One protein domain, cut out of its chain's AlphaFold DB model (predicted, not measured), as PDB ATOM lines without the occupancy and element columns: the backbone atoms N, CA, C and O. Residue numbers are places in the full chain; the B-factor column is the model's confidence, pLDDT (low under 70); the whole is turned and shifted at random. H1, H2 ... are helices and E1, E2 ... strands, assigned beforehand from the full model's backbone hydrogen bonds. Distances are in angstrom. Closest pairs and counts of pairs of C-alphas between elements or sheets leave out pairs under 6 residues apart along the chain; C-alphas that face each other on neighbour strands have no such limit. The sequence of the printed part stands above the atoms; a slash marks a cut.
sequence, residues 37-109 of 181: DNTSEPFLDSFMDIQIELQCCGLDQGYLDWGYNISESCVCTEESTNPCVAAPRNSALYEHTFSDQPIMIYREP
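What this domain is: This is residues 37 to 109 of the 181 residues of an uncharacterized protein of Larimichthys crocea (UniProt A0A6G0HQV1). This is a body of little regular structure, mostly loops, with helix H1 at one end and the long loop of the small E1-E2 hairpin, residues 87 to 103, reaching to the other. Short H2 and the unnamed residues 67 to 83 lie between. The 73 printed residues hold H1, H2, E1 and E2 in that order, a mixed class with only 25 residues in named elements; the whole is compact, radius of gyration of the C-alphas 11.7 A, spanning 34 by 26 by 18 A.

Where its parts are: H1, residues 41 to 54, begins at C-alpha 41 (7.395, 35.702, 61.651) and is 19.9 A long. H2 is residues 62 to 66, 8.2 A. E1 is residues 84 to 86, 7.0 A. E2, residues 104 to 106, 7.1 A, ends at C-alpha 106 (-1.602, 41.562, 42.508).

How they stand to each other: H1 is apart from H2, E1 and E2. The closest C-alphas of H2 and E2, Tyr 63 and Tyr 106, are 7.7 A apart. E1 and E2, a hairpin, are antiparallel at 135 degrees, with N 85 and O 105 within hydrogen-bond range at 2.9 A. Every O i to N i+4 pair is within range in H1; H2 has 0 of 1, but 2 of 2 O i to N i+3 pairs.

The domain as a whole: The C-alphas farthest apart, Ser 40 and Asp 100, are 33.9 A apart. The printed part has no cut. The links H2 to E1 and E1 to E2 are long. Residues 37 to 38 are under pLDDT 70.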
ATOM      1  N   ASP A  37      -2.140  34.941  58.784       68.25
ATOM      2  CA  ASP A  37      -2.091  35.839  59.944       68.25
ATOM      3  C   ASP A  37      -1.571  35.173  61.230       68.25
ATOM      4  O   ASP A  37      -1.183  35.865  62.170       68.25
ATOM      5  N   ASN A  38      -1.549  33.839  61.276       69.75
ATOM      6  CA  ASN A  38      -1.172  33.054  62.452       69.75
ATOM      7  C   ASN A  38       0.118  32.234  62.243       69.75
ATOM      8  O   ASN A  38       0.425  31.325  63.019       69.75
ATOM      9  N   THR A  39       0.863  32.500  61.168       74.00
ATOM     10  CA  THR A  39       2.116  31.797  60.857       74.00
ATOM     11  C   THR A  39       3.323  32.452  61.547       74.00
ATOM     12  O   THR A  39       3.236  33.555  62.080       74.00
ATOM     13  N   SER A  40       4.468  31.763  61.597       78.06
ATOM     14  CA  SER A  40       5.675  32.290  62.243       78.06
ATOM     15  C   SER A  40       6.252  33.499  61.489       78.06
ATOM     16  O   SER A  40       6.321  33.488  60.262       78.06
ATOM     17  N   GLU A  41       6.746  34.504  62.222       80.38
ATOM     18  CA  GLU A  41       7.395  35.702  61.651       80.38
ATOM     19  C   GLU A  41       8.448  35.410  60.561       80.38
ATOM     20  O   GLU A  41       8.337  35.984  59.481       80.38
ATOM     21  N   PRO A  42       9.412  34.479  60.731       82.94
ATOM     22  CA  PRO A  42      10.408  34.222  59.684       82.94
ATOM     23  C   PRO A  42       9.812  33.640  58.395       82.94
ATOM     24  O   PRO A  42      10.380  33.815  57.320       82.94
ATOM     25  N   PHE A  43       8.691  32.918  58.489       82.62
ATOM     26  CA  PHE A  43       7.985  32.446  57.300       82.62
ATOM     27  C   PHE A  43       7.261  33.602  56.610       82.62
ATOM     28  O   PHE A  43       7.320  33.706  55.387       82.62
ATOM     29  N   LEU A  44       6.613  34.466  57.392       86.31
ATOM     30  CA  LEU A  44       5.912  35.645  56.896       86.31
ATOM     31  C   LEU A  44       6.848  36.581  56.131       86.31
ATOM     32  O   LEU A  44       6.523  36.932  55.001       86.31
ATOM     33  N   ASP A  45       8.018  36.897  56.687       88.38
ATOM     34  CA  ASP A  45       9.016  37.746  56.022       88.38
ATOM     35  C   ASP A  45       9.436  37.151  54.672       88.38
ATOM     36  O   ASP A  45       9.327  37.796  53.629       88.38
ATOM     37  N   SER A  46       9.813  35.869  54.661       89.94
ATOM     38  CA  SER A  46      10.198  35.185  53.422       89.94
ATOM     39  C   SER A  46       9.045  35.102  52.415       89.94
ATOM     40  O   SER A  46       9.285  35.126  51.210       89.94
ATOM     41  N   PHE A  47       7.800  34.980  52.876       91.25
ATOM     42  CA  PHE A  47       6.629  34.929  52.007       91.25
ATOM     43  C   PHE A  47       6.284  36.301  51.412       91.25
ATOM     44  O   PHE A  47       5.815  36.380  50.274       91.25
ATOM     45  N   MET A  48       6.538  37.389  52.139       92.62
ATOM     46  CA  MET A  48       6.413  38.749  51.610       92.62
ATOM     47  C   MET A  48       7.411  39.002  50.477       92.62
ATOM     48  O   MET A  48       7.006  39.508  49.432       92.62
ATOM     49  N   ASP A  49       8.662  38.562  50.623       93.62
ATOM     50  CA  ASP A  49       9.660  38.654  49.548       93.62
ATOM     51  C   ASP A  49       9.228  37.864  48.302       93.62
ATOM     52  O   ASP A  49       9.303  38.368  47.180       93.62
ATOM     53  N   ILE A  50       8.693  36.653  48.497       93.38
ATOM     54  CA  ILE A  50       8.175  35.811  47.408       93.38
ATOM     55  C   ILE A  50       7.015  36.495  46.669       93.38
ATOM     56  O   ILE A  50       6.955  36.426  45.442       93.38
ATOM     57  N   GLN A  51       6.096  37.152  47.382       94.88
ATOM     58  CA  GLN A  51       4.979  37.884  46.765       94.88
ATOM     59  C   GLN A  51       5.469  39.023  45.862       94.88
ATOM     60  O   GLN A  51       4.929  39.214  44.771       94.88
ATOM     61  N   ILE A  52       6.523  39.729  46.280       94.31
ATOM     62  CA  ILE A  52       7.144  40.801  45.494       94.31
ATOM     63  C   ILE A  52       7.854  40.225  44.265       94.31
ATOM     64  O   ILE A  52       7.646  40.711  43.153       94.31
ATOM     65  N   GLU A  53       8.669  39.182  44.446       93.56
ATOM     66  CA  GLU A  53       9.460  38.572  43.370       93.56
ATOM     67  C   GLU A  53       8.576  37.921  42.297       93.56
ATOM     68  O   GLU A  53       8.813  38.091  41.101       93.56
ATOM     69  N   LEU A  54       7.535  37.199  42.719       93.62
ATOM     70  CA  LEU A  54       6.616  36.494  41.823       93.62
ATOM     71  C   LEU A  54       5.407  37.343  41.409       93.62
ATOM     72  O   LEU A  54       4.575  36.864  40.639       93.62
ATOM     73  N   GLN A  55       5.307  38.584  41.896       95.62
ATOM     74  CA  GLN A  55       4.213  39.512  41.595       95.62
ATOM     75  C   GLN A  55       2.832  38.865  41.782       95.62
ATOM     76  O   GLN A  55       1.977  38.859  40.890       95.62
ATOM     77  N   CYS A  56       2.638  38.261  42.947       95.75
ATOM     78  CA  CYS A  56       1.434  37.540  43.337       95.75
ATOM     79  C   CYS A  56       1.001  38.001  44.734       95.75
ATOM     80  O   CYS A  56       1.764  38.645  45.450       95.75
ATOM     81  N   CYS A  57      -0.235  37.713  45.132       95.44
ATOM     82  CA  CYS A  57      -0.733  38.097  46.451       95.44
ATOM     83  C   CYS A  57      -1.499  36.953  47.094       95.44
ATOM     84  O   CYS A  57      -2.397  36.390  46.474       95.44
ATOM     85  N   GLY A  58      -1.174  36.645  48.347       93.88
ATOM     86  CA  GLY A  58      -1.748  35.529  49.091       93.88
ATOM     87  C   GLY A  58      -1.380  34.168  48.503       93.88
ATOM     88  O   GLY A  58      -0.633  34.060  47.530       93.88
ATOM     89  N   LEU A  59      -1.858  33.096  49.125       93.12
ATOM     90  CA  LEU A  59      -1.375  31.750  48.842       93.12
ATOM     91  C   LEU A  59      -2.269  31.022  47.831       93.12
ATOM     92  O   LEU A  59      -1.806  30.736  46.735       93.12
ATOM     93  N   ASP A  60      -3.531  30.746  48.157       93.81
ATOM     94  CA  ASP A  60      -4.478  29.967  47.342       93.81
ATOM     95  C   ASP A  60      -5.646  30.818  46.825       93.81
ATOM     96  O   ASP A  60      -5.935  30.784  45.628       93.81
ATOM     97  N   GLN A  61      -6.287  31.624  47.682       93.69
ATOM     98  CA  GLN A  61      -7.438  32.458  47.296       93.69
ATOM     99  C   GLN A  61      -7.054  33.898  46.942       93.69
ATOM    100  O   GLN A  61      -7.906  34.788  46.867       93.69
ATOM    101  N   GLY A  62      -5.771  34.135  46.689       93.25
ATOM    102  CA  GLY A  62      -5.268  35.454  46.354       93.25
ATOM    103  C   GLY A  62      -5.223  36.354  47.591       93.25
ATOM    104  O   GLY A  62      -5.090  35.887  48.723       93.25
ATOM    105  N   TYR A  63      -5.458  37.652  47.400       92.38
ATOM    106  CA  TYR A  63      -5.508  38.626  48.497       92.38
ATOM    107  C   TYR A  63      -6.539  38.311  49.597       92.38
ATOM    108  O   TYR A  63      -6.442  38.857  50.693       92.38
ATOM    109  N   LEU A  64      -7.523  37.442  49.330       92.06
ATOM    110  CA  LEU A  64      -8.531  37.035  50.313       92.06
ATOM    111  C   LEU A  64      -7.941  36.224  51.473       92.06
ATOM    112  O   LEU A  64      -8.500  36.266  52.567       92.06
ATOM    113  N   ASP A  65      -6.801  35.556  51.268       91.31
ATOM    114  CA  ASP A  65      -6.119  34.788  52.320       91.31
ATOM    115  C   ASP A  65      -5.611  35.676  53.467       91.31
ATOM    116  O   ASP A  65      -5.405  35.197  54.580       91.31
ATOM    117  N   TRP A  66      -5.442  36.976  53.207       89.94
ATOM    118  CA  TRP A  66      -5.050  37.983  54.195       89.94
ATOM    119  C   TRP A  66      -6.236  38.578  54.973       89.94
ATOM    120  O   TRP A  66      -6.046  39.270  55.976       89.94
ATOM    121  N   GLY A  67      -7.472  38.361  54.511       89.38
ATOM    122  CA  GLY A  67      -8.661  38.981  55.092       89.38
ATOM    123  C   GLY A  67      -8.588  40.515  55.089       89.38
ATOM    124  O   GLY A  67      -8.506  41.143  54.035       89.38
ATOM    125  N   TYR A  68      -8.653  41.130  56.276       89.88
ATOM    126  CA  TYR A  68      -8.548  42.590  56.439       89.88
ATOM    127  C   TYR A  68      -7.106  43.107  56.297       89.88
ATOM    128  O   TYR A  68      -6.895  44.228  55.830       89.88
ATOM    129  N   ASN A  69      -6.116  42.299  56.691       90.12
ATOM    130  CA  ASN A  69      -4.728  42.723  56.861       90.12
ATOM    131  C   ASN A  69      -3.874  42.388  55.629       90.12
ATOM    132  O   ASN A  69      -2.913  41.626  55.710       90.12
ATOM    133  N   ILE A  70      -4.270  42.916  54.467       91.56
ATOM    134  CA  ILE A  70      -3.531  42.720  53.213       91.56
ATOM    135  C   ILE A  70      -2.140  43.348  53.349       91.56
ATOM    136  O   ILE A  70      -2.023  44.536  53.638       91.56
ATOM    137  N   SER A  71      -1.099  42.542  53.131       90.00
ATOM    138  CA  SER A  71       0.299  42.971  53.230       90.00
ATOM    139  C   SER A  71       0.679  43.967  52.126       90.00
ATOM    140  O   SER A  71       0.206  43.868  50.993       90.00
ATOM    141  N   GLU A  72       1.603  44.884  52.428       92.38
ATOM    142  CA  GLU A  72       2.193  45.803  51.443       92.38
ATOM    143  C   GLU A  72       2.939  45.069  50.318       92.38
ATOM    144  O   GLU A  72       3.003  45.567  49.198       92.38
ATOM    145  N   SER A  73       3.423  43.846  50.573       93.75
ATOM    146  CA  SER A  73       4.037  42.980  49.550       93.75
ATOM    147  C   SER A  73       3.098  42.631  48.388       93.75
ATOM    148  O   SER A  73       3.559  42.288  47.303       93.75
ATOM    149  N   CYS A  74       1.783  42.761  48.588       95.25
ATOM    150  CA  CYS A  74       0.789  42.569  47.541       95.25
ATOM    151  C   CYS A  74       0.638  43.770  46.601       95.25
ATOM    152  O   CYS A  74      -0.068  43.646  45.599       95.25
ATOM    153  N   VAL A  75       1.198  44.936  46.935       95.00
ATOM    154  CA  VAL A  75       1.000  46.172  46.172       95.00
ATOM    155  C   VAL A  75       1.754  46.096  44.848       95.00
ATOM    156  O   VAL A  75       2.948  45.806  44.793       95.00
ATOM    157  N   CYS A  76       1.038  46.384  43.767       93.81
ATOM    158  CA  CYS A  76       1.599  46.412  42.429       93.81
ATOM    159  C   CYS A  76       2.446  47.658  42.182       93.81
ATOM    160  O   CYS A  76       2.075  48.768  42.568       93.81
ATOM    161  N   THR A  77       3.516  47.486  41.412       88.31
ATOM    162  CA  THR A  77       4.271  48.590  40.817       88.31
ATOM    163  C   THR A  77       3.728  48.937  39.425       88.31
ATOM    164  O   THR A  77       3.048  48.128  38.790       88.31
ATOM    165  N   GLU A  78       4.027  50.140  38.919       83.94
ATOM    166  CA  GLU A  78       3.637  50.549  37.555       83.94
ATOM    167  C   GLU A  78       4.263  49.659  36.464       83.94
ATOM    168  O   GLU A  78       3.710  49.529  35.374       83.94
ATOM    169  N   GLU A  79       5.388  49.012  36.776       87.75
ATOM    170  CA  GLU A  79       6.120  48.092  35.899       87.75
ATOM    171  C   GLU A  79       5.713  46.619  36.100       87.75
ATOM    172  O   GLU A  79       6.403  45.712  35.632       87.75
ATOM    173  N   SER A  80       4.608  46.353  36.807       87.62
ATOM    174  CA  SER A  80       4.134  44.989  37.044       87.62
ATOM    175  C   SER A  80       3.867  44.247  35.732       87.62
ATOM    176  O   SER A  80       3.098  44.702  34.883       87.62
ATOM    177  N   THR A  81       4.457  43.060  35.592       91.19
ATOM    178  CA  THR A  81       4.154  42.127  34.501       91.19
ATOM    179  C   THR A  81       2.838  41.389  34.730       91.19
ATOM    180  O   THR A  81       2.142  41.068  33.765       91.19
ATOM    181  N   ASN A  82       2.469  41.160  35.993       91.75
ATOM    182  CA  ASN A  82       1.237  40.468  36.359       91.75
ATOM    183  C   ASN A  82       0.045  41.431  36.495       91.75
ATOM    184  O   ASN A  82       0.216  42.607  36.835       91.75
ATOM    185  N   PRO A  83      -1.190  40.955  36.238       93.31
ATOM    186  CA  PRO A  83      -2.381  41.790  36.304       93.31
ATOM    187  C   PRO A  83      -2.702  42.219  37.739       93.31
ATOM    188  O   PRO A  83      -2.656  41.424  38.680       93.31
ATOM    189  N   CYS A  84      -3.136  43.469  37.875       95.44
ATOM    190  CA  CYS A  84      -3.469  44.081  39.156       95.44
ATOM    191  C   CYS A  84      -4.958  44.409  39.266       95.44
ATOM    192  O   CYS A  84      -5.635  44.681  38.270       95.44
ATOM    193  N   VAL A  85      -5.468  44.416  40.493       94.81
ATOM    194  CA  VAL A  85      -6.848  44.780  40.835       94.81
ATOM    195  C   VAL A  85      -6.861  45.798  41.967       94.81
ATOM    196  O   VAL A  85      -5.918  45.879  42.747       94.81
ATOM    197  N   ALA A  86      -7.925  46.593  42.062       94.31
ATOM    198  CA  ALA A  86      -8.065  47.545  43.159       94.31
ATOM    199  C   ALA A  86      -8.296  46.803  44.485       94.31
ATOM    200  O   ALA A  86      -9.204  45.971  44.584       94.31
ATOM    201  N   ALA A  87      -7.505  47.135  45.504       93.25
ATOM    202  CA  ALA A  87      -7.674  46.608  46.849       93.25
ATOM    203  C   ALA A  87      -9.019  47.056  47.457       93.25
ATOM    204  O   ALA A  87      -9.462  48.188  47.201       93.25
ATOM    205  N   PRO A  88      -9.665  46.221  48.293       92.25
ATOM    206  CA  PRO A  88     -10.871  46.605  49.018       92.25
ATOM    207  C   PRO A  88     -10.650  47.875  49.852       92.25
ATOM    208  O   PRO A  88      -9.698  47.968  50.618       92.25
ATOM    209  N   ARG A  89     -11.556  48.856  49.754       89.06
ATOM    210  CA  ARG A  89     -11.447  50.126  50.506       89.06
ATOM    211  C   ARG A  89     -11.461  49.947  52.025       89.06
ATOM    212  O   ARG A  89     -11.014  50.826  52.746       89.06
ATOM    213  N   ASN A  90     -11.994  48.826  52.497       88.94
ATOM    214  CA  ASN A  90     -12.076  48.448  53.901       88.94
ATOM    215  C   ASN A  90     -10.928  47.520  54.338       88.94
ATOM    216  O   ASN A  90     -11.138  46.740  55.258       88.94
ATOM    217  N   SER A  91      -9.770  47.543  53.673       89.69
ATOM    218  CA  SER A  91      -8.559  46.828  54.109       89.69
ATOM    219  C   SER A  91      -7.595  47.744  54.870       89.69
ATOM    220  O   SER A  91      -7.587  48.951  54.617       89.69
ATOM    221  N   ALA A  92      -6.698  47.159  55.668       90.25
ATOM    222  CA  ALA A  92      -5.647  47.866  56.412       90.25
ATOM    223  C   ALA A  92      -4.771  48.800  55.543       90.25
ATOM    224  O   ALA A  92      -4.318  49.838  56.017       90.25
ATOM    225  N   LEU A  93      -4.611  48.509  54.243       89.88
ATOM    226  CA  LEU A  93      -3.845  49.338  53.293       89.88
ATOM    227  C   LEU A  93      -4.327  50.802  53.190       89.88
ATOM    228  O   LEU A  93      -3.557  51.691  52.824       89.88
ATOM    229  N   TYR A  94      -5.599  51.077  53.497       89.25
ATOM    230  CA  TYR A  94      -6.157  52.434  53.447       89.25
ATOM    231  C   TYR A  94      -6.161  53.147  54.807       89.25
ATOM    232  O   TYR A  94      -6.467  54.334  54.860       89.25
ATOM    233  N   GLU A  95      -5.799  52.473  55.902       86.00
ATOM    234  CA  GLU A  95      -5.924  53.005  57.270       86.00
ATOM    235  C   GLU A  95      -5.018  54.227  57.524       86.00
ATOM    236  O   GLU A  95      -5.330  55.096  58.340       86.00
ATOM    237  N   HIS A  96      -3.933  54.349  56.754       77.38
ATOM    238  CA  HIS A  96      -2.990  55.471  56.805       77.38
ATOM    239  C   HIS A  96      -2.931  56.294  55.509       77.38
ATOM    240  O   HIS A  96      -2.103  57.199  55.384       77.38
ATOM    241  N   THR A  97      -3.830  56.026  54.559       78.00
ATOM    242  CA  THR A  97      -3.817  56.649  53.232       78.00
ATOM    243  C   THR A  97      -5.010  57.587  53.070       78.00
ATOM    244  O   THR A  97      -6.150  57.154  52.962       78.00
ATOM    245  N   PHE A  98      -4.747  58.894  52.985       70.81
ATOM    246  CA  PHE A  98      -5.774  59.930  52.768       70.81
ATOM    247  C   PHE A  98      -6.081  60.196  51.283       70.81
ATOM    248  O   PHE A  98      -6.787  61.148  50.953       70.81
ATOM    249  N   SER A  99      -5.510  59.398  50.378       74.25
ATOM    250  CA  SER A  99      -5.697  59.543  48.935       74.25
ATOM    251  C   SER A  99      -6.963  58.823  48.468       74.25
ATOM    252  O   SER A  99      -7.199  57.664  48.805       74.25
ATOM    253  N   ASP A 100      -7.739  59.481  47.607       76.94
ATOM    254  CA  ASP A 100      -8.866  58.856  46.909       76.94
ATOM    255  C   ASP A 100      -8.419  57.887  45.804       76.94
ATOM    256  O   ASP A 100      -9.254  57.188  45.222       76.94
ATOM    257  N   GLN A 101      -7.120  57.801  45.508       85.06
ATOM    258  CA  GLN A 101      -6.612  56.883  44.494       85.06
ATOM    259  C   GLN A 101      -6.726  55.420  44.956       85.06
ATOM    260  O   GLN A 101      -6.448  55.112  46.116       85.06
ATOM    261  N   PRO A 102      -7.151  54.504  44.068       89.19
ATOM    262  CA  PRO A 102      -7.190  53.088  44.388       89.19
ATOM    263  C   PRO A 102      -5.766  52.531  44.505       89.19
ATOM    264  O   PRO A 102      -4.953  52.701  43.600       89.19
ATOM    265  N   ILE A 103      -5.486  51.828  45.601       92.19
ATOM    266  CA  ILE A 103      -4.276  51.017  45.755       92.19
ATOM    267  C   ILE A 103      -4.460  49.750  44.920       92.19
ATOM    268  O   ILE A 103      -5.465  49.049  45.062       92.19
ATOM    269  N   MET A 104      -3.506  49.477  44.035       94.75
ATOM    270  CA  MET A 104      -3.528  48.315  43.150       94.75
ATOM    271  C   MET A 104      -2.728  47.175  43.777       94.75
ATOM    272  O   MET A 104      -1.611  47.393  44.235       94.75
ATOM    273  N   ILE A 105      -3.289  45.968  43.782       96.19
ATOM    274  CA  ILE A 105      -2.665  44.756  44.324       96.19
ATOM    275  C   ILE A 105      -2.646  43.632  43.290       96.19
ATOM    276  O   ILE A 105      -3.492  43.606  42.387       96.19
ATOM    277  N   TYR A 106      -1.704  42.699  43.419       96.50
ATOM    278  CA  TYR A 106      -1.602  41.562  42.508       96.50
ATOM    279  C   TYR A 106      -2.872  40.715  42.556       96.50
ATOM    280  O   TYR A 106      -3.397  40.382  43.620       96.50
ATOM    281  N   ARG A 107      -3.390  40.375  41.374       94.44
ATOM    282  CA  ARG A 107      -4.625  39.598  41.248       94.44
ATOM    283  C   ARG A 107      -4.413  38.116  41.538       94.44
ATOM    284  O   ARG A 107      -5.336  37.453  42.007       94.44
ATOM    285  N   GLU A 108      -3.258  37.587  41.155       95.38
ATOM    286  CA  GLU A 108      -3.036  36.148  41.101       95.38
ATOM    287  C   GLU A 108      -2.478  35.589  42.420       95.38
ATOM    288  O   GLU A 108      -1.660  36.252  43.064       95.38
ATOM    289  N   PRO A 109      -2.907  34.382  42.833       95.81
ATOM    290  CA  PRO A 109      -2.388  33.713  44.022       95.81
ATOM    291  C   PRO A 109      -0.968  33.178  43.798       95.81
ATOM    292  O   PRO A 109      -0.621  32.777  42.688       95.81
TER     293      PRO A 109